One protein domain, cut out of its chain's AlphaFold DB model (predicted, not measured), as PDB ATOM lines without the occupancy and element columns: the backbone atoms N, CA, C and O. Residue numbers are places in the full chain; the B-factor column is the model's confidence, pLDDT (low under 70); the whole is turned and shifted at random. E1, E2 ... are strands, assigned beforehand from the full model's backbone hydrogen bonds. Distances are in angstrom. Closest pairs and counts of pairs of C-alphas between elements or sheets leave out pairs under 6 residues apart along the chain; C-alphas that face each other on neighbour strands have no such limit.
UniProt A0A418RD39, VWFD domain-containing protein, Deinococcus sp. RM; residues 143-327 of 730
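What this domain is: This is residues 143 to 327 of the 730 residues of the protein "VWFD domain-containing protein" of Deinococcus sp. RM (UniProt A0A418RD39). Two lobes follow each other along an elongated model, each a sandwich of two sheets face to face with their strands obliquely crossed: E1 E2 E4 over E3 E5 E6 E13 in the first, E7 E8 E11 over the strongly twisted branched sheet E9 E10 E12 E14 E15 in the second. The long strand E12 runs on from the second lobe into E13 of the first, and E14 folds back beside E12. The printed part has 185 residues with 15 named strands, E1 to E15 in chain order, and no named helix; the class is all strand, with 88 residues, under half, in named elements, and the strand pairs are antiparallel. The whole is compact, with a radius of gyration of the C-alphas of 18.3 A, and spans 64 by 37 by 31 A.

Where its parts are: Find C-alpha 146 at (-10.307, -32.369, -34.195), where E1 begins, residues 146 to 148. Read on through E2, 155 to 160, E3, 165 to 168, and E4, 180 to 184, to E5, 194 to 201, 22.6 A, and E6, 204 to 211, 24.1 A. Next come E7, 217 to 220, E8, 233 to 238, E9, 245 to 254, 29.8 A, E10, 257 to 262, and E11, 272 to 275. E12, 284 to 294, is the longest, 32.1 A, and ends at C-alpha 294 at (-19.202, -21.336, -30.268). Then look for E13, 297 to 300, E14, 310 to 313, and E15, 318 to 322, ending at (-14.495, 0.647, -52.482).

How they stand to each other: The four sheets make a stack of sheets, face to face in two pairs. In the first pair, look for N 147 and O 159 of the hairpin E1 and E2, 2.8 A, and N 158 and O 181 of E2 and E4, 2.9 A. Facing them at 10.8 A centre to centre are E3, E5, E6 and E13 in that order, with N 167 and O 198 at 2.8 A, N 197 and O 208 at 2.8 A, and N 207 and O 299 at 2.9 A. In the second pair of sheets, whose facing parts are 8.7 A centre to centre, N 219 of E7 and O 236 of E8, a hairpin, are 2.8 A apart, and N 235 of E8 and O 273 of E11 are 2.8 A apart. E12 has E9 on one side, N 249 to O 289 at 2.8 A, and on the other side E14, N 292 to O 312 at 2.8 A, and E15, N 286 to O 320 at 2.8 A. E10 makes a hairpin with E9, N 250 to O 261 at 2.9 A. Between the lobes, the closest C-alphas of E6 and E12 are those of Asp 210 and Asn 294, 6.2 A apart.

The domain as a whole: The two C-alphas farthest apart, Glu 203 and Pro 327, are 64.8 A apart, and the printed part has no cut. The links E3 to E4 and E7 to E8 are long. Mean pLDDT of the printed part is 88.1; residues 170, 203 to 205, 299 to 300 and 325 to 326 are under 70.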
ATOM      1  N   ARG A 143      -4.516 -39.167 -28.309       76.94
ATOM      2  CA  ARG A 143      -5.225 -37.895 -28.508       76.94
ATOM      3  C   ARG A 143      -5.154 -37.481 -29.976       76.94
ATOM      4  O   ARG A 143      -4.064 -37.445 -30.538       76.94
ATOM      5  N   TYR A 144      -6.292 -37.125 -30.564       81.56
ATOM      6  CA  TYR A 144      -6.401 -36.704 -31.961       81.56
ATOM      7  C   TYR A 144      -6.798 -35.225 -32.068       81.56
ATOM      8  O   TYR A 144      -7.706 -34.801 -31.350       81.56
ATOM      9  N   PRO A 145      -6.180 -34.438 -32.968       90.31
ATOM     10  CA  PRO A 145      -6.664 -33.102 -33.274       90.31
ATOM     11  C   PRO A 145      -7.972 -33.197 -34.054       90.31
ATOM     12  O   PRO A 145      -8.050 -33.885 -35.078       90.31
ATOM     13  N   VAL A 146      -8.994 -32.503 -33.557       91.25
ATOM     14  CA  VAL A 146     -10.307 -32.369 -34.195       91.25
ATOM     15  C   VAL A 146     -10.581 -30.882 -34.394       91.25
ATOM     16  O   VAL A 146     -10.679 -30.124 -33.436       91.25
ATOM     17  N   GLN A 147     -10.660 -30.465 -35.654       94.81
ATOM     18  CA  GLN A 147     -10.714 -29.068 -36.075       94.81
ATOM     19  C   GLN A 147     -11.963 -28.826 -36.930       94.81
ATOM     20  O   GLN A 147     -11.949 -28.964 -38.157       94.81
ATOM     21  N   GLY A 148     -13.061 -28.470 -36.270       91.94
ATOM     22  CA  GLY A 148     -14.222 -27.853 -36.898       91.94
ATOM     23  C   GLY A 148     -13.828 -26.517 -37.525       91.94
ATOM     24  O   GLY A 148     -13.245 -25.659 -36.866       91.94
ATOM     25  N   THR A 149     -14.111 -26.350 -38.815       87.88
ATOM     26  CA  THR A 149     -13.763 -25.148 -39.584       87.88
ATOM     27  C   THR A 149     -15.030 -24.535 -40.168       87.88
ATOM     28  O   THR A 149     -15.641 -25.079 -41.086       87.88
ATOM     29  N   ASP A 150     -15.448 -23.408 -39.584       88.56
ATOM     30  CA  ASP A 150     -16.686 -22.702 -39.933       88.56
ATOM     31  C   ASP A 150     -17.914 -23.645 -39.959       88.56
ATOM     32  O   ASP A 150     -18.660 -23.695 -40.940       88.56
ATOM     33  N   MET A 151     -18.117 -24.414 -38.877       93.94
ATOM     34  CA  MET A 151     -19.230 -25.364 -38.719       93.94
ATOM     35  C   MET A 151     -20.559 -24.607 -38.601       93.94
ATOM     36  O   MET A 151     -20.967 -24.191 -37.520       93.94
ATOM     37  N   GLY A 152     -21.207 -24.356 -39.736       91.44
ATOM     38  CA  GLY A 152     -22.393 -23.514 -39.821       91.44
ATOM     39  C   GLY A 152     -23.661 -24.179 -39.286       91.44
ATOM     40  O   GLY A 152     -23.704 -25.374 -38.998       91.44
ATOM     41  N   VAL A 153     -24.760 -23.424 -39.272       92.31
ATOM     42  CA  VAL A 153     -26.093 -23.937 -38.891       92.31
ATOM     43  C   VAL A 153     -26.573 -25.117 -39.745       92.31
ATOM     44  O   VAL A 153     -27.463 -25.849 -39.326       92.31
ATOM     45  N   ARG A 154     -26.006 -25.322 -40.944       93.38
ATOM     46  CA  ARG A 154     -26.386 -26.408 -41.863       93.38
ATOM     47  C   ARG A 154     -25.182 -27.157 -42.434       93.38
ATOM     48  O   ARG A 154     -25.136 -28.378 -42.320       93.38
ATOM     49  N   SER A 155     -24.217 -26.452 -43.020       93.88
ATOM     50  CA  SER A 155     -23.016 -27.054 -43.617       93.88
ATOM     51  C   SER A 155     -21.918 -27.262 -42.576       93.88
ATOM     52  O   SER A 155     -21.617 -26.352 -41.809       93.88
ATOM     53  N   GLN A 156     -21.315 -28.449 -42.565       93.56
ATOM     54  CA  GLN A 156     -20.320 -28.883 -41.586       93.56
ATOM     55  C   GLN A 156     -18.990 -29.175 -42.279       93.56
ATOM     56  O   GLN A 156     -18.979 -29.879 -43.290       93.56
ATOM     57  N   ASN A 157     -17.881 -28.702 -41.706       94.50
ATOM     58  CA  ASN A 157     -16.527 -29.069 -42.125       94.50
ATOM     59  C   ASN A 157     -15.695 -29.391 -40.881       94.50
ATOM     60  O   ASN A 157     -15.557 -28.551 -39.992       94.50
ATOM     61  N   VAL A 158     -15.131 -30.594 -40.817       94.31
ATOM     62  CA  VAL A 158     -14.331 -31.070 -39.683       94.31
ATOM     63  C   VAL A 158     -13.071 -31.726 -40.221       94.31
ATOM     64  O   VAL A 158     -13.155 -32.648 -41.026       94.31
ATOM     65  N   ARG A 159     -11.895 -31.284 -39.777       95.00
ATOM     66  CA  ARG A 159     -10.633 -31.998 -40.007       95.00
ATOM     67  C   ARG A 159     -10.296 -32.855 -38.797       95.00
ATOM     68  O   ARG A 159     -10.462 -32.411 -37.666       95.00
ATOM     69  N   VAL A 160      -9.804 -34.065 -39.036       92.38
ATOM     70  CA  VAL A 160      -9.355 -35.000 -37.999       92.38
ATOM     71  C   VAL A 160      -7.955 -35.486 -38.352       92.38
ATOM     72  O   VAL A 160      -7.690 -35.807 -39.510       92.38
ATOM     73  N   GLY A 161      -7.066 -35.581 -37.361       85.12
ATOM     74  CA  GLY A 161      -5.702 -36.111 -37.514       85.12
ATOM     75  C   GLY A 161      -5.612 -37.624 -37.769       85.12
ATOM     76  O   GLY A 161      -4.722 -38.274 -37.231       85.12
ATOM     77  N   GLY A 162      -6.546 -38.204 -38.528       81.00
ATOM     78  CA  GLY A 162      -6.615 -39.636 -38.812       81.00
ATOM     79  C   GLY A 162      -7.850 -40.042 -39.627       81.00
ATOM     80  O   GLY A 162      -8.768 -39.250 -39.859       81.00
ATOM     81  N   ALA A 163      -7.871 -41.305 -40.059       84.06
ATOM     82  CA  ALA A 163      -9.058 -41.924 -40.645       84.06
ATOM     83  C   ALA A 163     -10.128 -42.118 -39.559       84.06
ATOM     84  O   ALA A 163      -9.854 -42.696 -38.506       84.06
ATOM     85  N   ALA A 164     -11.333 -41.607 -39.802       85.00
ATOM     86  CA  ALA A 164     -12.361 -41.449 -38.788       85.00
ATOM     87  C   ALA A 164     -13.768 -41.605 -39.374       85.00
ATOM     88  O   ALA A 164     -13.999 -41.342 -40.553       85.00
ATOM     89  N   THR A 165     -14.730 -41.933 -38.516       83.62
ATOM     90  CA  THR A 165     -16.148 -41.666 -38.770       83.62
ATOM     91  C   THR A 165     -16.511 -40.383 -38.037       83.62
ATOM     92  O   THR A 165     -16.434 -40.333 -36.810       83.62
ATOM     93  N   VAL A 166     -16.904 -39.342 -38.771       85.06
ATOM     94  CA  VAL A 166     -17.347 -38.067 -38.193       85.06
ATOM     95  C   VAL A 166     -18.851 -37.936 -38.362       85.06
ATOM     96  O   VAL A 166     -19.368 -38.070 -39.470       85.06
ATOM     97  N   THR A 167     -19.555 -37.647 -37.271       79.50
ATOM     98  CA  THR A 167     -20.996 -37.383 -37.279       79.50
ATOM     99  C   THR A 167     -21.310 -36.059 -36.588       79.50
ATOM    100  O   THR A 167     -20.688 -35.713 -35.583       79.50
ATOM    101  N   VAL A 168     -22.286 -35.323 -37.117       80.56
ATOM    102  CA  VAL A 168     -22.795 -34.076 -36.530       80.56
ATOM    103  C   VAL A 168     -24.306 -34.175 -36.381       80.56
ATOM    104  O   VAL A 168     -25.005 -34.428 -37.358       80.56
ATOM    105  N   ASN A 169     -24.817 -34.023 -35.155       76.25
ATOM    106  CA  ASN A 169     -26.229 -34.248 -34.810       76.25
ATOM    107  C   ASN A 169     -26.790 -35.567 -35.393       76.25
ATOM    108  O   ASN A 169     -27.932 -35.643 -35.842       76.25
ATOM    109  N   GLY A 170     -25.959 -36.617 -35.390       66.75
ATOM    110  CA  GLY A 170     -26.291 -37.947 -35.905       66.75
ATOM    111  C   GLY A 170     -26.178 -38.122 -37.424       66.75
ATOM    112  O   GLY A 170     -26.389 -39.234 -37.890       66.75
ATOM    113  N   VAL A 171     -25.829 -37.086 -38.196       75.12
ATOM    114  CA  VAL A 171     -25.563 -37.182 -39.644       75.12
ATOM    115  C   VAL A 171     -24.084 -37.480 -39.877       75.12
ATOM    116  O   VAL A 171     -23.236 -36.697 -39.452       75.12
ATOM    117  N   THR A 172     -23.757 -38.578 -40.563       83.62
ATOM    118  CA  THR A 172     -22.371 -38.899 -40.958       83.62
ATOM    119  C   THR A 172     -21.894 -37.972 -42.073       83.62
ATOM    120  O   THR A 172     -22.582 -37.796 -43.078       83.62
ATOM    121  N   LEU A 173     -20.704 -37.395 -41.901       88.12
ATOM    122  CA  LEU A 173     -20.038 -36.549 -42.887       88.12
ATOM    123  C   LEU A 173     -19.186 -37.401 -43.840       88.12
ATOM    124  O   LEU A 173     -18.540 -38.362 -43.420       88.12
ATOM    125  N   ALA A 174     -19.153 -37.033 -45.119       91.62
ATOM    126  CA  ALA A 174     -18.351 -37.716 -46.127       91.62
ATOM    127  C   ALA A 174     -16.876 -37.301 -46.028       91.62
ATOM    128  O   ALA A 174     -16.565 -36.119 -45.866       91.62
ATOM    129  N   ALA A 175     -15.960 -38.262 -46.156       91.88
ATOM    130  CA  ALA A 175     -14.533 -37.980 -46.258       91.88
ATOM    131  C   ALA A 175     -14.202 -37.369 -47.632       91.88
ATOM    132  O   ALA A 175     -14.635 -37.873 -48.664       91.88
ATOM    133  N   SER A 176     -13.401 -36.304 -47.635       84.88
ATOM    134  CA  SER A 176     -13.031 -35.511 -48.825       84.88
ATOM    135  C   SER A 176     -11.518 -35.506 -49.110       84.88
ATOM    136  O   SER A 176     -11.038 -34.771 -49.968       84.88
ATOM    137  N   GLY A 177     -10.760 -36.357 -48.407       81.25
ATOM    138  CA  GLY A 177      -9.297 -36.434 -48.478       81.25
ATOM    139  C   GLY A 177      -8.593 -35.580 -47.416       81.25
ATOM    140  O   GLY A 177      -9.196 -34.718 -46.781       81.25
ATOM    141  N   GLY A 178      -7.309 -35.858 -47.159       81.94
ATOM    142  CA  GLY A 178      -6.478 -35.066 -46.232       81.94
ATOM    143  C   GLY A 178      -7.027 -34.929 -44.800       81.94
ATOM    144  O   GLY A 178      -6.800 -33.903 -44.159       81.94
ATOM    145  N   GLY A 179      -7.800 -35.915 -44.327       88.69
ATOM    146  CA  GLY A 179      -8.465 -35.885 -43.019       88.69
ATOM    147  C   GLY A 179      -9.662 -34.929 -42.914       88.69
ATOM    148  O   GLY A 179     -10.143 -34.712 -41.807       88.69
ATOM    149  N   LEU A 180     -10.140 -34.342 -44.018       93.38
ATOM    150  CA  LEU A 180     -11.304 -33.450 -44.045       93.38
ATOM    151  C   LEU A 180     -12.608 -34.235 -44.266       93.38
ATOM    152  O   LEU A 180     -12.730 -35.014 -45.213       93.38
ATOM    153  N   TYR A 181     -13.606 -33.965 -43.429       94.69
ATOM    154  CA  TYR A 181     -14.954 -34.525 -43.479       94.69
ATOM    155  C   TYR A 181     -15.962 -33.391 -43.652       94.69
ATOM    156  O   TYR A 181     -15.936 -32.415 -42.898       94.69
ATOM    157  N   GLN A 182     -16.846 -33.506 -44.643       94.94
ATOM    158  CA  GLN A 182     -17.815 -32.467 -44.993       94.94
ATOM    159  C   GLN A 182     -19.220 -33.039 -45.180       94.94
ATOM    160  O   GLN A 182     -19.403 -34.208 -45.519       94.94
ATOM    161  N   GLY A 183     -20.233 -32.204 -44.974       91.12
ATOM    162  CA  GLY A 183     -21.618 -32.580 -45.239       91.12
ATOM    163  C   GLY A 183     -22.613 -31.486 -44.883       91.12
ATOM    164  O   GLY A 183     -22.259 -30.449 -44.324       91.12
ATOM    165  N   THR A 184     -23.879 -31.740 -45.197       92.31
ATOM    166  CA  THR A 184     -24.974 -30.783 -45.014       92.31
ATOM    167  C   THR A 184     -26.078 -31.436 -44.198       92.31
ATOM    168  O   THR A 184     -26.583 -32.496 -44.564       92.31
ATOM    169  N   LEU A 185     -26.474 -30.800 -43.098       88.00
ATOM    170  CA  LEU A 185     -27.608 -31.236 -42.289       88.00
ATOM    171  C   LEU A 185     -28.925 -31.033 -43.059       88.00
ATOM    172  O   LEU A 185     -29.091 -30.051 -43.796       88.00
ATOM    173  N   ALA A 186     -29.876 -31.953 -42.871       86.19
ATOM    174  CA  ALA A 186     -31.159 -31.937 -43.578       86.19
ATOM    175  C   ALA A 186     -31.897 -30.594 -43.401       86.19
ATOM    176  O   ALA A 186     -32.298 -29.973 -44.389       86.19
ATOM    177  N   ALA A 187     -31.957 -30.107 -42.158       87.25
ATOM    178  CA  ALA A 187     -32.477 -28.798 -41.776       87.25
ATOM    179  C   ALA A 187     -31.409 -27.975 -41.021       87.25
ATOM    180  O   ALA A 187     -30.517 -28.568 -40.406       87.25
ATOM    181  N   PRO A 188     -31.484 -26.629 -41.039       90.44
ATOM    182  CA  PRO A 188     -30.656 -25.779 -40.187       90.44
ATOM    183  C   PRO A 188     -30.919 -26.018 -38.693       90.44
ATOM    184  O   PRO A 188     -32.069 -26.129 -38.268       90.44
ATOM    185  N   VAL A 189     -29.859 -26.046 -37.890       88.12
ATOM    186  CA  VAL A 189     -29.928 -26.081 -36.423       88.12
ATOM    187  C   VAL A 189     -30.292 -24.686 -35.910       88.12
ATOM    188  O   VAL A 189     -29.666 -23.695 -36.287       88.12
ATOM    189  N   ALA A 190     -31.324 -24.601 -35.068       88.19
ATOM    190  CA  ALA A 190     -31.822 -23.334 -34.534       88.19
ATOM    191  C   ALA A 190     -30.826 -22.667 -33.565       88.19
ATOM    192  O   ALA A 190     -30.052 -23.344 -32.889       88.19
ATOM    193  N   VAL A 191     -30.889 -21.337 -33.448       90.00
ATOM    194  CA  VAL A 191     -30.124 -20.572 -32.445       90.00
ATOM    195  C   VAL A 191     -30.441 -21.093 -31.040       90.00
ATOM    196  O   VAL A 191     -31.600 -21.343 -30.713       90.00
ATOM    197  N   GLY A 192     -29.411 -21.286 -30.215       84.06
ATOM    198  CA  GLY A 192     -29.547 -21.853 -28.871       84.06
ATOM    199  C   GLY A 192     -29.762 -23.375 -28.827       84.06
ATOM    200  O   GLY A 192     -29.717 -23.951 -27.740       84.06
ATOM    201  N   ALA A 193     -29.965 -24.050 -29.964       79.44
ATOM    202  CA  ALA A 193     -30.024 -25.509 -30.023       79.44
ATOM    203  C   ALA A 193     -28.607 -26.113 -30.117       79.44
ATOM    204  O   ALA A 193     -27.710 -25.486 -30.692       79.44
ATOM    205  N   PRO A 194     -28.380 -27.319 -29.563       78.31
ATOM    206  CA  PRO A 194     -27.061 -27.931 -29.541       78.31
ATOM    207  C   PRO A 194     -26.634 -28.438 -30.923       78.31
ATOM    208  O   PRO A 194     -27.406 -29.070 -31.656       78.31
ATOM    209  N   LEU A 195     -25.361 -28.230 -31.237       81.12
ATOM    210  CA  LEU A 195     -24.666 -28.883 -32.334       81.12
ATOM    211  C   LEU A 195     -23.650 -29.840 -31.709       81.12
ATOM    212  O   LEU A 195     -22.725 -29.418 -31.025       81.12
ATOM    213  N   ASN A 196     -23.873 -31.140 -31.892       78.31
ATOM    214  CA  ASN A 196     -23.102 -32.208 -31.267       78.31
ATOM    215  C   ASN A 196     -22.219 -32.878 -32.318       78.31
ATOM    216  O   ASN A 196     -22.733 -33.464 -33.273       78.31
ATOM    217  N   LEU A 197     -20.906 -32.806 -32.131       82.06
ATOM    218  CA  LEU A 197     -19.891 -33.454 -32.950       82.06
ATOM    219  C   LEU A 197     -19.431 -34.731 -32.249       82.06
ATOM    220  O   LEU A 197     -18.957 -34.680 -31.118       82.06
ATOM    221  N   LEU A 198     -19.522 -35.866 -32.935       78.81
ATOM    222  CA  LEU A 198     -18.935 -37.132 -32.506       78.81
ATOM    223  C   LEU A 198     -17.990 -37.631 -33.600       78.81
ATOM    224  O   LEU A 198     -18.417 -37.946 -34.709       78.81
ATOM    225  N   THR A 199     -16.708 -37.707 -33.263       82.25
ATOM    226  CA  THR A 199     -15.628 -38.231 -34.099       82.25
ATOM    227  C   THR A 199     -15.137 -39.550 -33.511       82.25
ATOM    228  O   THR A 199     -14.820 -39.620 -32.324       82.25
ATOM    229  N   ARG A 200     -15.060 -40.592 -34.338       79.00
ATOM    230  CA  ARG A 200     -14.587 -41.929 -33.969       79.00
ATOM    231  C   ARG A 200     -13.355 -42.297 -34.794       79.00
ATOM    232  O   ARG A 200     -13.469 -42.409 -36.010       79.00
ATOM    233  N   VAL A 201     -12.207 -42.489 -34.148       76.12
ATOM    234  CA  VAL A 201     -10.933 -42.892 -34.771       76.12
ATOM    235  C   VAL A 201     -10.595 -44.302 -34.291       76.12
ATOM    236  O   VAL A 201     -10.201 -44.496 -33.142       76.12
ATOM    237  N   GLY A 202     -10.820 -45.309 -35.140       72.12
ATOM    238  CA  GLY A 202     -10.870 -46.703 -34.685       72.12
ATOM    239  C   GLY A 202     -11.973 -46.883 -33.635       72.12
ATOM    240  O   GLY A 202     -13.128 -46.541 -33.884       72.12
ATOM    241  N   GLU A 203     -11.613 -47.358 -32.444       63.19
ATOM    242  CA  GLU A 203     -12.530 -47.438 -31.296       63.19
ATOM    243  C   GLU A 203     -12.540 -46.164 -30.424       63.19
ATOM    244  O   GLU A 203     -13.395 -46.014 -29.555       63.19
ATOM    245  N   CYS A 204     -11.623 -45.219 -30.655       64.50
ATOM    246  CA  CYS A 204     -11.462 -44.026 -29.825       64.50
ATOM    247  C   CYS A 204     -12.461 -42.926 -30.180       64.50
ATOM    248  O   CYS A 204     -12.701 -42.649 -31.354       64.50
ATOM    249  N   LEU A 205     -13.016 -42.265 -29.160       65.81
ATOM    250  CA  LEU A 205     -14.056 -41.250 -29.321       65.81
ATOM    251  C   LEU A 205     -13.576 -39.859 -28.893       65.81
ATOM    252  O   LEU A 205     -13.014 -39.674 -27.812       65.81
ATOM    253  N   VAL A 206     -13.884 -38.872 -29.731       74.12
ATOM    254  CA  VAL A 206     -13.896 -37.448 -29.391       74.12
ATOM    255  C   VAL A 206     -15.318 -36.948 -29.564       74.12
ATOM    256  O   VAL A 206     -15.895 -37.067 -30.645       74.12
ATOM    257  N   PHE A 207     -15.872 -36.364 -28.511       72.81
ATOM    258  CA  PHE A 207     -17.148 -35.672 -28.559       72.81
ATOM    259  C   PHE A 207     -16.936 -34.184 -28.271       72.81
ATOM    260  O   PHE A 207     -16.154 -33.839 -27.390       72.81
ATOM    261  N   ALA A 208     -17.662 -33.310 -28.964       75.62
ATOM    262  CA  ALA A 208     -17.759 -31.894 -28.630       75.62
ATOM    263  C   ALA A 208     -19.197 -31.392 -28.798       75.62
ATOM    264  O   ALA A 208     -19.923 -31.854 -29.680       75.62
ATOM    265  N   SER A 209     -19.624 -30.453 -27.953       76.88
ATOM    266  CA  SER A 209     -20.939 -29.816 -28.082       76.88
ATOM    267  C   SER A 209     -20.938 -28.393 -27.542       76.88
ATOM    268  O   SER A 209     -20.334 -28.111 -26.506       76.88
ATOM    269  N   ASP A 210     -21.641 -27.518 -28.252       84.44
ATOM    270  CA  ASP A 210     -22.146 -26.240 -27.755       84.44
ATOM    271  C   ASP A 210     -23.496 -25.942 -28.413       84.44
ATOM    272  O   ASP A 210     -23.962 -26.671 -29.294       84.44
ATOM    273  N   VAL A 211     -24.100 -24.826 -28.029       84.38
ATOM    274  CA  VAL A 211     -25.232 -24.241 -28.741       84.38
ATOM    275  C   VAL A 211     -24.787 -23.440 -29.966       84.38
ATOM    276  O   VAL A 211     -23.727 -22.810 -29.984       84.38
ATOM    277  N   VAL A 212     -25.643 -23.412 -30.988       91.31
ATOM    278  CA  VAL A 212     -25.517 -22.487 -32.121       91.31
ATOM    279  C   VAL A 212     -25.654 -21.043 -31.616       91.31
ATOM    280  O   VAL A 212     -26.696 -20.718 -31.032       91.31
ATOM    281  N   PRO A 213     -24.659 -20.160 -31.836       94.06
ATOM    282  CA  PRO A 213     -24.759 -18.766 -31.429       94.06
ATOM    283  C   PRO A 213     -25.788 -18.010 -32.278       94.06
ATOM    284  O   PRO A 213     -26.181 -18.433 -33.369       94.06
ATOM    285  N   GLU A 214     -26.223 -16.859 -31.785       93.81
ATOM    286  CA  GLU A 214     -27.036 -15.918 -32.551       93.81
ATOM    287  C   GLU A 214     -26.241 -15.346 -33.736       93.81
ATOM    288  O   GLU A 214     -25.026 -15.157 -33.654       93.81
ATOM    289  N   ALA A 215     -26.916 -15.060 -34.850       94.12
ATOM    290  CA  ALA A 215     -26.303 -14.349 -35.962       94.12
ATOM    291  C   ALA A 215     -26.232 -12.842 -35.636       94.12
ATOM    292  O   ALA A 215     -27.290 -12.229 -35.489       94.12
ATOM    293  N   PRO A 216     -25.042 -12.212 -35.554       96.19
ATOM    294  CA  PRO A 216     -24.945 -10.766 -35.378       96.19
ATOM    295  C   PRO A 216     -25.608 -10.009 -36.533       96.19
ATOM    296  O   PRO A 216     -25.400 -10.325 -37.707       96.19
ATOM    297  N   ALA A 217     -26.366  -8.966 -36.206       95.00
ATOM    298  CA  ALA A 217     -27.007  -8.100 -37.185       95.00
ATOM    299  C   ALA A 217     -26.117  -6.884 -37.476       95.00
ATOM    300  O   ALA A 217     -25.913  -6.035 -36.608       95.00
ATOM    301  N   LEU A 218     -25.587  -6.782 -38.702       95.44
ATOM    302  CA  LEU A 218     -24.825  -5.605 -39.139       95.44
ATOM    303  C   LEU A 218     -25.676  -4.335 -39.038       95.44
ATOM    304  O   LEU A 218     -26.757  -4.265 -39.629       95.44
ATOM    305  N   THR A 219     -25.140  -3.312 -38.375       95.50
ATOM    306  CA  THR A 219     -25.690  -1.950 -38.314       95.50
ATOM    307  C   THR A 219     -24.905  -0.989 -39.210       95.50
ATOM    308  O   THR A 219     -25.527  -0.215 -39.939       95.50
ATOM    309  N   ALA A 220     -23.573  -1.114 -39.253       94.56
ATOM    310  CA  ALA A 220     -22.678  -0.386 -40.158       94.56
ATOM    311  C   ALA A 220     -21.686  -1.347 -40.847       94.56
ATOM    312  O   ALA A 220     -21.306  -2.344 -40.229       94.56
ATOM    313  N   PRO A 221     -21.237  -1.079 -42.086       94.38
ATOM    314  CA  PRO A 221     -21.564   0.074 -42.939       94.38
ATOM    315  C   PRO A 221     -22.995   0.008 -43.500       94.38
ATOM    316  O   PRO A 221     -23.657  -1.020 -43.378       94.38
ATOM    317  N   ALA A 222     -23.515   1.095 -44.081       89.88
ATOM    318  CA  ALA A 222     -24.822   1.084 -44.750       89.88
ATOM    319  C   ALA A 222     -24.797   0.180 -46.001       89.88
ATOM    320  O   ALA A 222     -23.757   0.017 -46.633       89.88
ATOM    321  N   ALA A 223     -25.924  -0.438 -46.363       81.06
ATOM    322  CA  ALA A 223     -25.977  -1.256 -47.578       81.06
ATOM    323  C   ALA A 223     -25.803  -0.367 -48.824       81.06
ATOM    324  O   ALA A 223     -26.508   0.629 -48.959       81.06
ATOM    325  N   GLY A 224     -24.865  -0.716 -49.710       81.81
ATOM    326  CA  GLY A 224     -24.548   0.075 -50.902       81.81
ATOM    327  C   GLY A 224     -23.687   1.317 -50.639       81.81
ATOM    328  O   GLY A 224     -23.522   2.132 -51.542       81.81
ATOM    329  N   SER A 225     -23.135   1.492 -49.431       89.62
ATOM    330  CA  SER A 225     -22.249   2.625 -49.128       89.62
ATOM    331  C   SER A 225     -20.967   2.593 -49.961       89.62
ATOM    332  O   SER A 225     -20.380   1.524 -50.152       89.62
ATOM    333  N   SER A 226     -20.471   3.764 -50.357       89.50
ATOM    334  CA  SER A 226     -19.133   3.932 -50.922       89.50
ATOM    335  C   SER A 226     -18.075   4.201 -49.842       89.50
ATOM    336  O   SER A 226     -18.356   4.816 -48.813       89.50
ATOM    337  N   LEU A 227     -16.846   3.746 -50.091       88.62
ATOM    338  CA  LEU A 227     -15.664   3.965 -49.253       88.62
ATOM    339  C   LEU A 227     -14.498   4.424 -50.140       88.62
ATOM    340  O   LEU A 227     -14.233   3.788 -51.158       88.62
ATOM    341  N   ALA A 228     -13.767   5.471 -49.761       82.69
ATOM    342  CA  ALA A 228     -12.530   5.841 -50.453       82.69
ATOM    343  C   ALA A 228     -11.436   4.776 -50.235       82.69
ATOM    344  O   ALA A 228     -11.289   4.271 -49.125       82.69
ATOM    345  N   ALA A 229     -10.626   4.464 -51.254       79.00
ATOM    346  CA  ALA A 229      -9.580   3.430 -51.169       79.00
ATOM    347  C   ALA A 229      -8.577   3.615 -50.005       79.00
ATOM    348  O   ALA A 229      -8.043   2.641 -49.476       79.00
ATOM    349  N   SER A 230      -8.335   4.863 -49.594       77.50
ATOM    350  CA  SER A 230      -7.446   5.243 -48.489       77.50
ATOM    351  C   SER A 230      -8.111   5.239 -47.104       77.50
ATOM    352  O   SER A 230      -7.431   5.476 -46.107       77.50
ATOM    353  N   ALA A 231      -9.418   4.979 -47.006       85.62
ATOM    354  CA  ALA A 231     -10.155   5.002 -45.747       85.62
ATOM    355  C   ALA A 231     -10.240   3.612 -45.092       85.62
ATOM    356  O   ALA A 231     -10.392   2.589 -45.760       85.62
ATOM    357  N   ALA A 232     -10.194   3.579 -43.759       92.81
ATOM    358  CA  ALA A 232     -10.542   2.390 -42.985       92.81
ATOM    359  C   ALA A 232     -12.070   2.195 -42.971       92.81
ATOM    360  O   ALA A 232     -12.816   3.175 -42.911       92.81
ATOM    361  N   LEU A 233     -12.546   0.947 -43.005       95.38
ATOM    362  CA  LEU A 233     -13.979   0.639 -43.052       95.38
ATOM    363  C   LEU A 233     -14.525   0.310 -41.652       95.38
ATOM    364  O   LEU A 233     -14.265  -0.792 -41.156       95.38
ATOM    365  N   PRO A 234     -15.322   1.196 -41.022       96.94
ATOM    366  CA  PRO A 234     -15.999   0.878 -39.773       96.94
ATOM    367  C   PRO A 234     -17.104  -0.161 -39.999       96.94
ATOM    368  O   PRO A 234     -18.029   0.033 -40.789       96.94
ATOM    369  N   VAL A 235     -17.025  -1.259 -39.251       97.88
ATOM    370  CA  VAL A 235     -18.017  -2.333 -39.203       97.88
ATOM    371  C   VAL A 235     -18.599  -2.378 -37.795       97.88
ATOM    372  O   VAL A 235     -17.857  -2.427 -36.817       97.88
ATOM    373  N   ALA A 236     -19.925  -2.368 -37.672       97.81
ATOM    374  CA  ALA A 236     -20.625  -2.431 -36.389       97.81
ATOM    375  C   ALA A 236     -21.829  -3.373 -36.465       97.81
ATOM    376  O   ALA A 236     -22.439  -3.533 -37.526       97.81
ATOM    377  N   TRP A 237     -22.165  -4.006 -35.342       97.56
ATOM    378  CA  TRP A 237     -23.241  -4.989 -35.258       97.56
ATOM    379  C   TRP A 237     -23.908  -5.019 -33.883       97.56
ATOM    380  O   TRP A 237     -23.309  -4.679 -32.862       97.56
ATOM    381  N   THR A 238     -25.149  -5.497 -33.851       96.50
ATOM    382  CA  THR A 238     -25.836  -5.914 -32.624       96.50
ATOM    383  C   THR A 238     -25.835  -7.439 -32.492       96.50
ATOM    384  O   THR A 238     -25.682  -8.172 -33.468       96.50
ATOM    385  N   SER A 239     -25.947  -7.913 -31.252       93.25
ATOM    386  CA  SER A 239     -26.067  -9.326 -30.870       93.25
ATOM    387  C   SER A 239     -26.619  -9.349 -29.446       93.25
ATOM    388  O   SER A 239     -26.015  -8.710 -28.570       93.25
ATOM    389  N   ALA A 240     -27.759 -10.007 -29.217       86.06
ATOM    390  CA  ALA A 240     -28.391 -10.103 -27.898       86.06
ATOM    391  C   ALA A 240     -27.610 -11.038 -26.957       86.06
ATOM    392  O   ALA A 240     -27.590 -10.840 -25.744       86.06
ATOM    393  N   SER A 241     -26.909 -12.015 -27.526       80.62
ATOM    394  CA  SER A 241     -25.944 -12.878 -26.845       80.62
ATOM    395  C   SER A 241     -24.499 -12.373 -26.979       80.62
ATOM    396  O   SER A 241     -24.149 -11.636 -27.909       80.62
ATOM    397  N   SER A 242     -23.642 -12.793 -26.048       87.12
ATOM    398  CA  SER A 242     -22.182 -12.675 -26.151       87.12
ATOM    399  C   SER A 242     -21.610 -14.063 -26.460       87.12
ATOM    400  O   SER A 242     -21.468 -14.858 -25.530       87.12
ATOM    401  N   PRO A 243     -21.333 -14.392 -27.738       93.75
ATOM    402  CA  PRO A 243     -20.670 -15.645 -28.104       93.75
ATOM    403  C   PRO A 243     -19.237 -15.657 -27.561       93.75
ATOM    404  O   PRO A 243     -18.751 -14.638 -27.077       93.75
ATOM    405  N   GLN A 244     -18.505 -16.765 -27.683       93.94
ATOM    406  CA  GLN A 244     -17.104 -16.778 -27.231       93.94
ATOM    407  C   GLN A 244     -16.225 -15.787 -28.020       93.94
ATOM    408  O   GLN A 244     -15.303 -15.192 -27.461       93.94
ATOM    409  N   ARG A 245     -16.529 -15.570 -29.308       95.75
ATOM    410  CA  ARG A 245     -15.855 -14.584 -30.170       95.75
ATOM    411  C   ARG A 245     -16.719 -14.112 -31.339       95.75
ATOM    412  O   ARG A 245     -17.664 -14.798 -31.740       95.75
ATOM    413  N   PHE A 246     -16.287 -13.015 -31.954       97.69
ATOM    414  CA  PHE A 246     -16.691 -12.600 -33.296       97.69
ATOM    415  C   PHE A 246     -15.523 -12.653 -34.287       97.69
ATOM    416  O   PHE A 246     -14.360 -12.601 -33.899       97.69
ATOM    417  N   VAL A 247     -15.837 -12.699 -35.581       97.62
ATOM    418  CA  VAL A 247     -14.888 -12.451 -36.676       97.62
ATOM    419  C   VAL A 247     -15.564 -11.577 -37.725       97.62
ATOM    420  O   VAL A 247     -16.688 -11.869 -38.138       97.62
ATOM    421  N   VAL A 248     -14.869 -10.539 -38.188       98.25
ATOM    422  CA  VAL A 248     -15.269  -9.734 -39.350       98.25
ATOM    423  C   VAL A 248     -14.601 -10.291 -40.602       98.25
ATOM    424  O   VAL A 248     -13.440 -10.692 -40.576       98.25
ATOM    425  N   SER A 249     -15.326 -10.312 -41.716       97.19
ATOM    426  CA  SER A 249     -14.790 -10.705 -43.018       97.19
ATOM    427  C   SER A 249     -15.290  -9.793 -44.130       97.19
ATOM    428  O   SER A 249     -16.401  -9.268 -44.061       97.19
ATOM    429  N   ALA A 250     -14.478  -9.650 -45.170       97.00
ATOM    430  CA  ALA A 250     -14.850  -9.048 -46.442       97.00
ATOM    431  C   ALA A 250     -14.485 -10.023 -47.568       97.00
ATOM    432  O   ALA A 250     -13.464 -10.700 -47.493       97.00
ATOM    433  N   SER A 251     -15.314 -10.112 -48.604       96.50
ATOM    434  CA  SER A 251     -15.089 -10.998 -49.757       96.50
ATOM    435  C   SER A 251     -15.429 -10.294 -51.062       96.50
ATOM    436  O   SER A 251     -16.398  -9.537 -51.095       96.50
ATOM    437  N   TRP A 252     -14.665 -10.550 -52.119       94.88
ATOM    438  CA  TRP A 252     -14.855  -9.963 -53.450       94.88
ATOM    439  C   TRP A 252     -14.468 -10.964 -54.542       94.88
ATOM    440  O   TRP A 252     -13.919 -12.029 -54.253       94.88
ATOM    441  N   VAL A 253     -14.768 -10.631 -55.798       90.75
ATOM    442  CA  VAL A 253     -14.431 -11.453 -56.966       90.75
ATOM    443  C   VAL A 253     -13.661 -10.602 -57.968       90.75
ATOM    444  O   VAL A 253     -14.164  -9.568 -58.397       90.75
ATOM    445  N   THR A 254     -12.476 -11.055 -58.373       84.19
ATOM    446  CA  THR A 254     -11.645 -10.390 -59.389       84.19
ATOM    447  C   THR A 254     -11.338 -11.392 -60.495       84.19
ATOM    448  O   THR A 254     -10.823 -12.470 -60.223       84.19
ATOM    449  N   GLY A 255     -11.685 -11.083 -61.749       80.56
ATOM    450  CA  GLY A 255     -11.426 -11.986 -62.885       80.56
ATOM    451  C   GLY A 255     -12.069 -13.379 -62.760       80.56
ATOM    452  O   GLY A 255     -11.551 -14.342 -63.311       80.56
ATOM    453  N   GLY A 256     -13.158 -13.505 -61.992       83.56
ATOM    454  CA  GLY A 256     -13.800 -14.786 -61.667       83.56
ATOM    455  C   GLY A 256     -13.194 -15.536 -60.471       83.56
ATOM    456  O   GLY A 256     -13.823 -16.464 -59.966       83.56
ATOM    457  N   ALA A 257     -12.029 -15.122 -59.962       86.56
ATOM    458  CA  ALA A 257     -11.437 -15.677 -58.749       86.56
ATOM    459  C   ALA A 257     -12.047 -15.038 -57.490       86.56
ATOM    460  O   ALA A 257     -12.193 -13.818 -57.400       86.56
ATOM    461  N   GLY A 258     -12.404 -15.868 -56.506       91.88
ATOM    462  CA  GLY A 258     -12.893 -15.416 -55.205       91.88
ATOM    463  C   GLY A 258     -11.746 -15.072 -54.256       91.88
ATOM    464  O   GLY A 258     -10.832 -15.870 -54.064       91.88
ATOM    465  N   HIS A 259     -11.828 -13.907 -53.622       94.25
ATOM    466  CA  HIS A 259     -10.849 -13.406 -52.663       94.25
ATOM    467  C   HIS A 259     -11.531 -12.998 -51.353       94.25
ATOM    468  O   HIS A 259     -12.743 -12.759 -51.305       94.25
ATOM    469  N   GLY A 260     -10.751 -12.873 -50.279       95.50
ATOM    470  CA  GLY A 260     -11.276 -12.378 -49.016       95.50
ATOM    471  C   GLY A 260     -10.221 -11.920 -48.020       95.50
ATOM    472  O   GLY A 260      -9.057 -12.303 -48.078       95.50
ATOM    473  N   TRP A 261     -10.694 -11.112 -47.080       96.69
ATOM    474  CA  TRP A 261      -9.989 -10.609 -45.911       96.69
ATOM    475  C   TRP A 261     -10.770 -11.029 -44.657       96.69
ATOM    476  O   TRP A 261     -12.004 -11.057 -44.672       96.69
ATOM    477  N   ARG A 262     -10.077 -11.370 -43.566       96.38
ATOM    478  CA  ARG A 262     -10.684 -11.860 -42.314       96.38
ATOM    479  C   ARG A 262      -9.918 -11.293 -41.119       96.38
ATOM    480  O   ARG A 262      -8.690 -11.292 -41.130       96.38
ATOM    481  N   SER A 263     -10.632 -10.826 -40.095       97.75
ATOM    482  CA  SER A 263     -10.020 -10.405 -38.832       97.75
ATOM    483  C   SER A 263      -9.479 -11.610 -38.056       97.75
ATOM    484  O   SER A 263      -9.892 -12.748 -38.284       97.75
ATOM    485  N   GLY A 264      -8.622 -11.349 -37.067       96.31
ATOM    486  CA  GLY A 264      -8.418 -12.298 -35.970       96.31
ATOM    487  C   GLY A 264      -9.695 -12.495 -35.140       96.31
ATOM    488  O   GLY A 264     -10.709 -11.822 -35.361       96.31
ATOM    489  N   ASP A 265      -9.629 -13.406 -34.171       95.44
ATOM    490  CA  ASP A 265     -10.711 -13.647 -33.213       95.44
ATOM    491  C   ASP A 265     -10.918 -12.404 -32.324       95.44
ATOM    492  O   ASP A 265     -10.030 -12.004 -31.569       95.44
ATOM    493  N   LEU A 266     -12.096 -11.785 -32.413       97.62
ATOM    494  CA  LEU A 266     -12.497 -10.629 -31.607       97.62
ATOM    495  C   LEU A 266     -13.250 -11.094 -30.348       97.62
ATOM    496  O   LEU A 266     -14.022 -12.049 -30.443       97.62
ATOM    497  N   PRO A 267     -13.120 -10.421 -29.188       97.00
ATOM    498  CA  PRO A 267     -13.839 -10.803 -27.970       97.00
ATOM    499  C   PRO A 267     -15.362 -10.886 -28.154       97.00
ATOM    500  O   PRO A 267     -15.953 -10.083 -28.874       97.00
ATOM    501  N   GLY A 268     -16.027 -11.788 -27.426       95.38
ATOM    502  CA  GLY A 268     -17.495 -11.913 -27.397       95.38
ATOM    503  C   GLY A 268     -18.279 -10.655 -26.992       95.38
ATOM    504  O   GLY A 268     -19.469 -10.514 -27.285       95.38
ATOM    505  N   SER A 269     -17.612  -9.708 -26.333       95.38
ATOM    506  CA  SER A 269     -18.142  -8.386 -25.988       95.38
ATOM    507  C   SER A 269     -18.045  -7.364 -27.128       95.38
ATOM    508  O   SER A 269     -18.685  -6.316 -27.049       95.38
ATOM    509  N   ALA A 270     -17.290  -7.640 -28.197       97.19
ATOM    510  CA  ALA A 270     -17.132  -6.716 -29.316       97.19
ATOM    511  C   ALA A 270     -18.472  -6.464 -30.031       97.19
ATOM    512  O   ALA A 270     -19.302  -7.365 -30.186       97.19
ATOM    513  N   ARG A 271     -18.680  -5.214 -30.454       97.00
ATOM    514  CA  ARG A 271     -19.840  -4.752 -31.247       97.00
ATOM    515  C   ARG A 271     -19.433  -3.859 -32.426       97.00
ATOM    516  O   ARG A 271     -20.284  -3.400 -33.183       97.00
ATOM    517  N   ASN A 272     -18.135  -3.600 -32.573       97.94
ATOM    518  CA  ASN A 272     -17.549  -2.898 -33.703       97.94
ATOM    519  C   ASN A 272     -16.112  -3.382 -33.958       97.94
ATOM    520  O   ASN A 272     -15.499  -4.031 -33.107       97.94
ATOM    521  N   PHE A 273     -15.615  -3.079 -35.152       98.12
ATOM    522  CA  PHE A 273     -14.245  -3.284 -35.605       98.12
ATOM    523  C   PHE A 273     -13.999  -2.377 -36.822       98.12
ATOM    524  O   PHE A 273     -14.926  -2.133 -37.591       98.12
ATOM    525  N   SER A 274     -12.773  -1.900 -37.036       97.38
ATOM    526  CA  SER A 274     -12.424  -1.122 -38.234       97.38
ATOM    527  C   SER A 274     -11.474  -1.925 -39.116       97.38
ATOM    528  O   SER A 274     -10.374  -2.265 -38.677       97.38
ATOM    529  N   ILE A 275     -11.890  -2.254 -40.342       96.62
ATOM    530  CA  ILE A 275     -10.995  -2.897 -41.314       96.62
ATOM    531  C   ILE A 275      -9.948  -1.853 -41.736       96.62
ATOM    532  O   ILE A 275     -10.352  -0.770 -42.168       96.62
ATOM    533  N   PRO A 276      -8.634  -2.130 -41.606       94.19
ATOM    534  CA  PRO A 276      -7.594  -1.140 -41.879       94.19
ATOM    535  C   PRO A 276      -7.662  -0.548 -43.291       94.19
ATOM    536  O   PRO A 276      -8.035  -1.230 -44.248       94.19
ATOM    537  N   ALA A 277      -7.248   0.714 -43.426       86.56
ATOM    538  CA  ALA A 277      -7.069   1.356 -44.725       86.56
ATOM    539  C   ALA A 277      -6.122   0.531 -45.618       86.56
ATOM    540  O   ALA A 277      -5.146  -0.042 -45.133       86.56
ATOM    541  N   GLY A 278      -6.429   0.440 -46.914       84.19
ATOM    542  CA  GLY A 278      -5.660  -0.360 -47.877       84.19
ATOM    543  C   GLY A 278      -5.799  -1.887 -47.751       84.19
ATOM    544  O   GLY A 278      -5.261  -2.605 -48.588       84.19
ATOM    545  N   ALA A 279      -6.542  -2.418 -46.769       90.81
ATOM    546  CA  ALA A 279      -6.778  -3.864 -46.641       90.81
ATOM    547  C   ALA A 279      -7.850  -4.414 -47.608       90.81
ATOM    548  O   ALA A 279      -8.077  -5.624 -47.658       90.81
ATOM    549  N   LEU A 280      -8.526  -3.532 -48.352       92.88
ATOM    550  CA  LEU A 280      -9.595  -3.847 -49.299       92.88
ATOM    551  C   LEU A 280      -9.222  -3.324 -50.701       92.88
ATOM    552  O   LEU A 280      -8.624  -2.252 -50.804       92.88
ATOM    553  N   PRO A 281      -9.566  -4.044 -51.782       89.44
ATOM    554  CA  PRO A 281      -9.208  -3.656 -53.147       89.44
ATOM    555  C   PRO A 281      -9.939  -2.388 -53.607       89.44
ATOM    556  O   PRO A 281     -11.163  -2.308 -53.525       89.44
ATOM    557  N   ALA A 282      -9.201  -1.428 -54.166       87.06
ATOM    558  CA  ALA A 282      -9.775  -0.239 -54.795       87.06
ATOM    559  C   ALA A 282     -10.553  -0.584 -56.080       87.06
ATOM    560  O   ALA A 282     -10.179  -1.494 -56.822       87.06
ATOM    561  N   GLY A 283     -11.624   0.163 -56.361       86.75
ATOM    562  CA  GLY A 283     -12.452  -0.010 -57.561       86.75
ATOM    563  C   GLY A 283     -13.323  -1.273 -57.570       86.75
ATOM    564  O   GLY A 283     -13.802  -1.669 -58.629       86.75
ATOM    565  N   GLN A 284     -13.521  -1.922 -56.418       90.31
ATOM    566  CA  GLN A 284     -14.239  -3.192 -56.291       90.31
ATOM    567  C   GLN A 284     -15.401  -3.095 -55.301       90.31
ATOM    568  O   GLN A 284     -15.361  -2.346 -54.324       90.31
ATOM    569  N   THR A 285     -16.430  -3.917 -55.516       93.31
ATOM    570  CA  THR A 285     -17.480  -4.130 -54.510       93.31
ATOM    571  C   THR A 285     -17.071  -5.269 -53.583       93.31
ATOM    572  O   THR A 285     -16.831  -6.391 -54.034       93.31
ATOM    573  N   VAL A 286     -17.006  -4.992 -52.281       95.25
ATOM    574  CA  VAL A 286     -16.691  -5.975 -51.241       95.25
ATOM    575  C   VAL A 286     -17.942  -6.293 -50.422       95.25
ATOM    576  O   VAL A 286     -18.668  -5.401 -49.989       95.25
ATOM    577  N   LYS A 287     -18.190  -7.581 -50.178       96.44
ATOM    578  CA  LYS A 287     -19.297  -8.068 -49.346       96.44
ATOM    579  C   LYS A 287     -18.805  -8.327 -47.925       96.44
ATOM    580  O   LYS A 287     -18.053  -9.278 -47.700       96.44
ATOM    581  N   VAL A 288     -19.233  -7.491 -46.981       97.25
ATOM    582  CA  VAL A 288     -18.839  -7.523 -45.562       97.25
ATOM    583  C   VAL A 288     -19.801  -8.386 -44.746       97.25
ATOM    584  O   VAL A 288     -21.019  -8.277 -44.893       97.25
ATOM    585  N   ARG A 289     -19.268  -9.234 -43.860       97.19
ATOM    586  CA  ARG A 289     -20.029 -10.114 -42.954       97.19
ATOM    587  C   ARG A 289     -19.377 -10.193 -41.578       97.19
ATOM    588  O   ARG A 289     -18.154 -10.099 -41.468       97.19
ATOM    589  N   VAL A 290     -20.188 -10.443 -40.555       97.75
ATOM    590  CA  VAL A 290     -19.748 -10.722 -39.184       97.75
ATOM    591  C   VAL A 290     -20.274 -12.087 -38.767       97.75
ATOM    592  O   VAL A 290     -21.412 -12.458 -39.061       97.75
ATOM    593  N   TYR A 291     -19.430 -12.840 -38.074       96.62
ATOM    594  CA  TYR A 291     -19.718 -14.196 -37.635       96.62
ATOM    595  C   TYR A 291     -19.484 -14.332 -36.134       96.62
ATOM    596  O   TYR A 291     -18.431 -13.930 -35.644       96.62
ATOM    597  N   ALA A 292     -20.441 -14.922 -35.426       97.00
ATOM    598  CA  ALA A 292     -20.312 -15.380 -34.048       97.00
ATOM    599  C   ALA A 292     -19.838 -16.840 -34.012       97.00
ATOM    600  O   ALA A 292     -20.245 -17.626 -34.874       97.00
ATOM    601  N   TYR A 293     -19.034 -17.212 -33.007       95.75
ATOM    602  CA  TYR A 293     -18.568 -18.596 -32.838       95.75
ATOM    603  C   TYR A 293     -18.689 -19.135 -31.413       95.75
ATOM    604  O   TYR A 293     -18.154 -18.534 -30.479       95.75
ATOM    605  N   ASN A 294     -19.326 -20.307 -31.311       93.31
ATOM    606  CA  ASN A 294     -19.202 -21.336 -30.268       93.31
ATOM    607  C   ASN A 294     -17.979 -22.265 -30.461       93.31
ATOM    608  O   ASN A 294     -17.965 -22.984 -31.458       93.31
ATOM    609  N   ASP A 295     -17.001 -22.356 -29.553       86.44
ATOM    610  CA  ASP A 295     -16.163 -23.565 -29.445       86.44
ATOM    611  C   ASP A 295     -16.710 -24.465 -28.340       86.44
ATOM    612  O   ASP A 295     -16.603 -24.153 -27.155       86.44
ATOM    613  N   GLY A 296     -17.303 -25.589 -28.745       74.31
ATOM    614  CA  GLY A 296     -17.926 -26.522 -27.816       74.31
ATOM    615  C   GLY A 296     -16.960 -27.216 -26.871       74.31
ATOM    616  O   GLY A 296     -15.769 -27.366 -27.143       74.31
ATOM    617  N   ALA A 297     -17.512 -27.681 -25.754       76.06
ATOM    618  CA  ALA A 297     -16.767 -28.406 -24.740       76.06
ATOM    619  C   ALA A 297     -16.370 -29.791 -25.271       76.06
ATOM    620  O   ALA A 297     -17.229 -30.647 -25.500       76.06
ATOM    621  N   PHE A 298     -15.068 -30.005 -25.458       74.06
ATOM    622  CA  PHE A 298     -14.507 -31.283 -25.887       74.06
ATOM    623  C   PHE A 298     -14.384 -32.271 -24.722       74.06
ATOM    624  O   PHE A 298     -13.960 -31.923 -23.619       74.06
ATOM    625  N   VAL A 299     -14.717 -33.534 -24.988       61.31
ATOM    626  CA  VAL A 299     -14.600 -34.660 -24.059       61.31
ATOM    627  C   VAL A 299     -14.106 -35.893 -24.826       61.31
ATOM    628  O   VAL A 299     -14.501 -36.130 -25.968       61.31
ATOM    629  N   GLY A 300     -13.242 -36.696 -24.205       63.00
ATOM    630  CA  GLY A 300     -12.653 -37.887 -24.824       63.00
ATOM    631  C   GLY A 300     -11.214 -37.667 -25.282       63.00
ATOM    632  O   GLY A 300     -10.439 -36.968 -24.630       63.00
ATOM    633  N   SER A 301     -10.835 -38.292 -26.391       72.25
ATOM    634  CA  SER A 301      -9.438 -38.445 -26.809       72.25
ATOM    635  C   SER A 301      -8.968 -37.347 -27.774       72.25
ATOM    636  O   SER A 301      -8.556 -37.631 -28.896       72.25
ATOM    637  N   PHE A 302      -9.053 -36.082 -27.353       77.38
ATOM    638  CA  PHE A 302      -8.730 -34.903 -28.172       77.38
ATOM    639  C   PHE A 302      -7.411 -34.230 -27.755       77.38
ATOM    640  O   PHE A 302      -6.961 -34.374 -26.614       77.38
ATOM    641  N   THR A 303      -6.773 -33.492 -28.666       82.50
ATOM    642  CA  THR A 303      -5.610 -32.637 -28.348       82.50
ATOM    643  C   THR A 303      -6.050 -31.235 -27.893       82.50
ATOM    644  O   THR A 303      -7.095 -30.767 -28.344       82.50
ATOM    645  N   PRO A 304      -5.288 -30.527 -27.030       82.00
ATOM    646  CA  PRO A 304      -5.709 -29.234 -26.468       82.00
ATOM    647  C   PRO A 304      -5.960 -28.105 -27.480       82.00
ATOM    648  O   PRO A 304      -6.639 -27.143 -27.141       82.00
ATOM    649  N   ASP A 305      -5.422 -28.206 -28.697       87.12
ATOM    650  CA  ASP A 305      -5.650 -27.270 -29.804       87.12
ATOM    651  C   ASP A 305      -6.976 -27.507 -30.553       87.12
ATOM    652  O   ASP A 305      -7.342 -26.693 -31.399       87.12
ATOM    653  N   SER A 306      -7.685 -28.609 -30.269       89.50
ATOM    654  CA  SER A 306      -8.932 -28.982 -30.953       89.50
ATOM    655  C   SER A 306     -10.012 -27.909 -30.811       89.50
ATOM    656  O   SER A 306     -10.213 -27.339 -29.738       89.50
ATOM    657  N   ARG A 307     -10.743 -27.656 -31.900       92.75
ATOM    658  CA  ARG A 307     -11.718 -26.566 -32.014       92.75
ATOM    659  C   ARG A 307     -12.987 -27.042 -32.699       92.75
ATOM    660  O   ARG A 307     -12.934 -27.907 -33.567       92.75
ATOM    661  N   MET A 308     -14.135 -26.472 -32.333       89.44
ATOM    662  CA  MET A 308     -15.419 -26.803 -32.966       89.44
ATOM    663  C   MET A 308     -15.934 -25.687 -33.881       89.44
ATOM    664  O   MET A 308     -16.526 -25.991 -34.910       89.44
ATOM    665  N   ALA A 309     -15.679 -24.413 -33.556       93.94
ATOM    666  CA  ALA A 309     -16.010 -23.256 -34.392       93.94
ATOM    667  C   ALA A 309     -17.437 -23.285 -34.984       93.94
ATOM    668  O   ALA A 309     -17.629 -23.058 -36.183       93.94
ATOM    669  N   ILE A 310     -18.431 -23.545 -34.128       94.44
ATOM    670  CA  ILE A 310     -19.861 -23.491 -34.445       94.44
ATOM    671  C   ILE A 310     -20.206 -22.053 -34.822       94.44
ATOM    672  O   ILE A 310     -20.224 -21.170 -33.966       94.44
ATOM    673  N   ARG A 311     -20.460 -21.821 -36.106       94.50
ATOM    674  CA  ARG A 311     -20.543 -20.505 -36.736       94.50
ATOM    675  C   ARG A 311     -21.989 -20.122 -37.027       94.50
ATOM    676  O   ARG A 311     -22.723 -20.881 -37.659       94.50
ATOM    677  N   ASN A 312     -22.356 -18.890 -36.696       94.62
ATOM    678  CA  ASN A 312     -23.562 -18.256 -37.227       94.62
ATOM    679  C   ASN A 312     -23.285 -16.793 -37.605       94.62
ATOM    680  O   ASN A 312     -22.377 -16.172 -37.055       94.62
ATOM    681  N   GLY A 313     -24.033 -16.227 -38.551       93.81
ATOM    682  CA  GLY A 313     -23.824 -14.843 -38.975       93.81
ATOM    683  C   GLY A 313     -24.722 -14.372 -40.103       93.81
ATOM    684  O   GLY A 313     -25.582 -15.099 -40.597       93.81
ATOM    685  N   ASN A 314     -24.527 -13.118 -40.501       91.00
ATOM    686  CA  ASN A 314     -25.354 -12.468 -41.508       91.00
ATOM    687  C   ASN A 314     -24.913 -12.864 -42.931       91.00
ATOM    688  O   ASN A 314     -24.260 -12.096 -43.630       91.00
ATOM    689  N   GLU A 315     -25.274 -14.064 -43.386       89.25
ATOM    690  CA  GLU A 315     -24.769 -14.639 -44.651       89.25
ATOM    691  C   GLU A 315     -25.030 -13.780 -45.907       89.25
ATOM    692  O   GLU A 315     -24.234 -13.809 -46.850       89.25
ATOM    693  N   ALA A 316     -26.090 -12.962 -45.907       90.19
ATOM    694  CA  ALA A 316     -26.366 -11.979 -46.963       90.19
ATOM    695  C   ALA A 316     -25.266 -10.898 -47.089       90.19
ATOM    696  O   ALA A 316     -24.978 -10.411 -48.188       90.19
ATOM    697  N   GLY A 317     -24.623 -10.563 -45.967       93.25
ATOM    698  CA  GLY A 317     -23.642  -9.492 -45.840       93.25
ATOM    699  C   GLY A 317     -24.226  -8.091 -46.018       93.25
ATOM    700  O   GLY A 317     -25.440  -7.889 -46.002       93.25
ATOM    701  N   ARG A 318     -23.335  -7.117 -46.191       95.00
ATOM    702  CA  ARG A 318     -23.629  -5.816 -46.803       95.00
ATOM    703  C   ARG A 318     -22.567  -5.530 -47.853       95.00
ATOM    704  O   ARG A 318     -21.384  -5.746 -47.596       95.00
ATOM    705  N   ASP A 319     -23.003  -5.077 -49.020       94.94
ATOM    706  CA  ASP A 319     -22.106  -4.707 -50.112       94.94
ATOM    707  C   ASP A 319     -21.652  -3.258 -49.949       94.94
ATOM    708  O   ASP A 319     -22.459  -2.376 -49.643       94.94
ATOM    709  N   VAL A 320     -20.349  -3.049 -50.121       94.50
ATOM    710  CA  VAL A 320     -19.654  -1.767 -49.992       94.50
ATOM    711  C   VAL A 320     -18.817  -1.567 -51.243       94.50
ATOM    712  O   VAL A 320     -17.999  -2.422 -51.583       94.50
ATOM    713  N   THR A 321     -18.988  -0.437 -51.917       94.12
ATOM    714  CA  THR A 321     -18.177  -0.097 -53.088       94.12
ATOM    715  C   THR A 321     -16.928   0.631 -52.614       94.12
ATOM    716  O   THR A 321     -16.995   1.801 -52.233       94.12
ATOM    717  N   VAL A 322     -15.777  -0.036 -52.654       91.06
ATOM    718  CA  VAL A 322     -14.495   0.647 -52.482       91.06
ATOM    719  C   VAL A 322     -14.233   1.405 -53.777       91.06
ATOM    720  O   VAL A 322     -14.003   0.813 -54.831       91.06
ATOM    721  N   GLN A 323     -14.328   2.727 -53.717       83.62
ATOM    722  CA  GLN A 323     -14.088   3.599 -54.856       83.62
ATOM    723  C   GLN A 323     -12.658   3.386 -55.360       83.62
ATOM    724  O   GLN A 323     -11.739   3.128 -54.577       83.62
ATOM    725  N   ALA A 324     -12.455   3.501 -56.671       70.94
ATOM    726  CA  ALA A 324     -11.111   3.754 -57.172       70.94
ATOM    727  C   ALA A 324     -10.595   5.046 -56.517       70.94
ATOM    728  O   ALA A 324     -11.384   5.962 -56.259       70.94
ATOM    729  N   ALA A 325      -9.292   5.130 -56.244       65.62
ATOM    730  CA  ALA A 325      -8.700   6.423 -55.927       65.62
ATOM    731  C   ALA A 325      -9.019   7.382 -57.085       65.62
ATOM    732  O   ALA A 325      -8.904   6.998 -58.253       65.62
ATOM    733  N   ALA A 326      -9.460   8.602 -56.769       67.00
ATOM    734  CA  ALA A 326      -9.570   9.633 -57.790       67.00
ATOM    735  C   ALA A 326      -8.182   9.796 -58.440       67.00
ATOM    736  O   ALA A 326      -7.191   9.802 -57.703       67.00
ATOM    737  N   PRO A 327      -8.078   9.886 -59.780       72.00
ATOM    738  CA  PRO A 327      -6.796  10.129 -60.422       72.00
ATOM    739  C   PRO A 327      -6.162  11.385 -59.833       72.00
ATOM    740  O   PRO A 327      -6.860  12.371 -59.583       72.00
TER     741      PRO A 327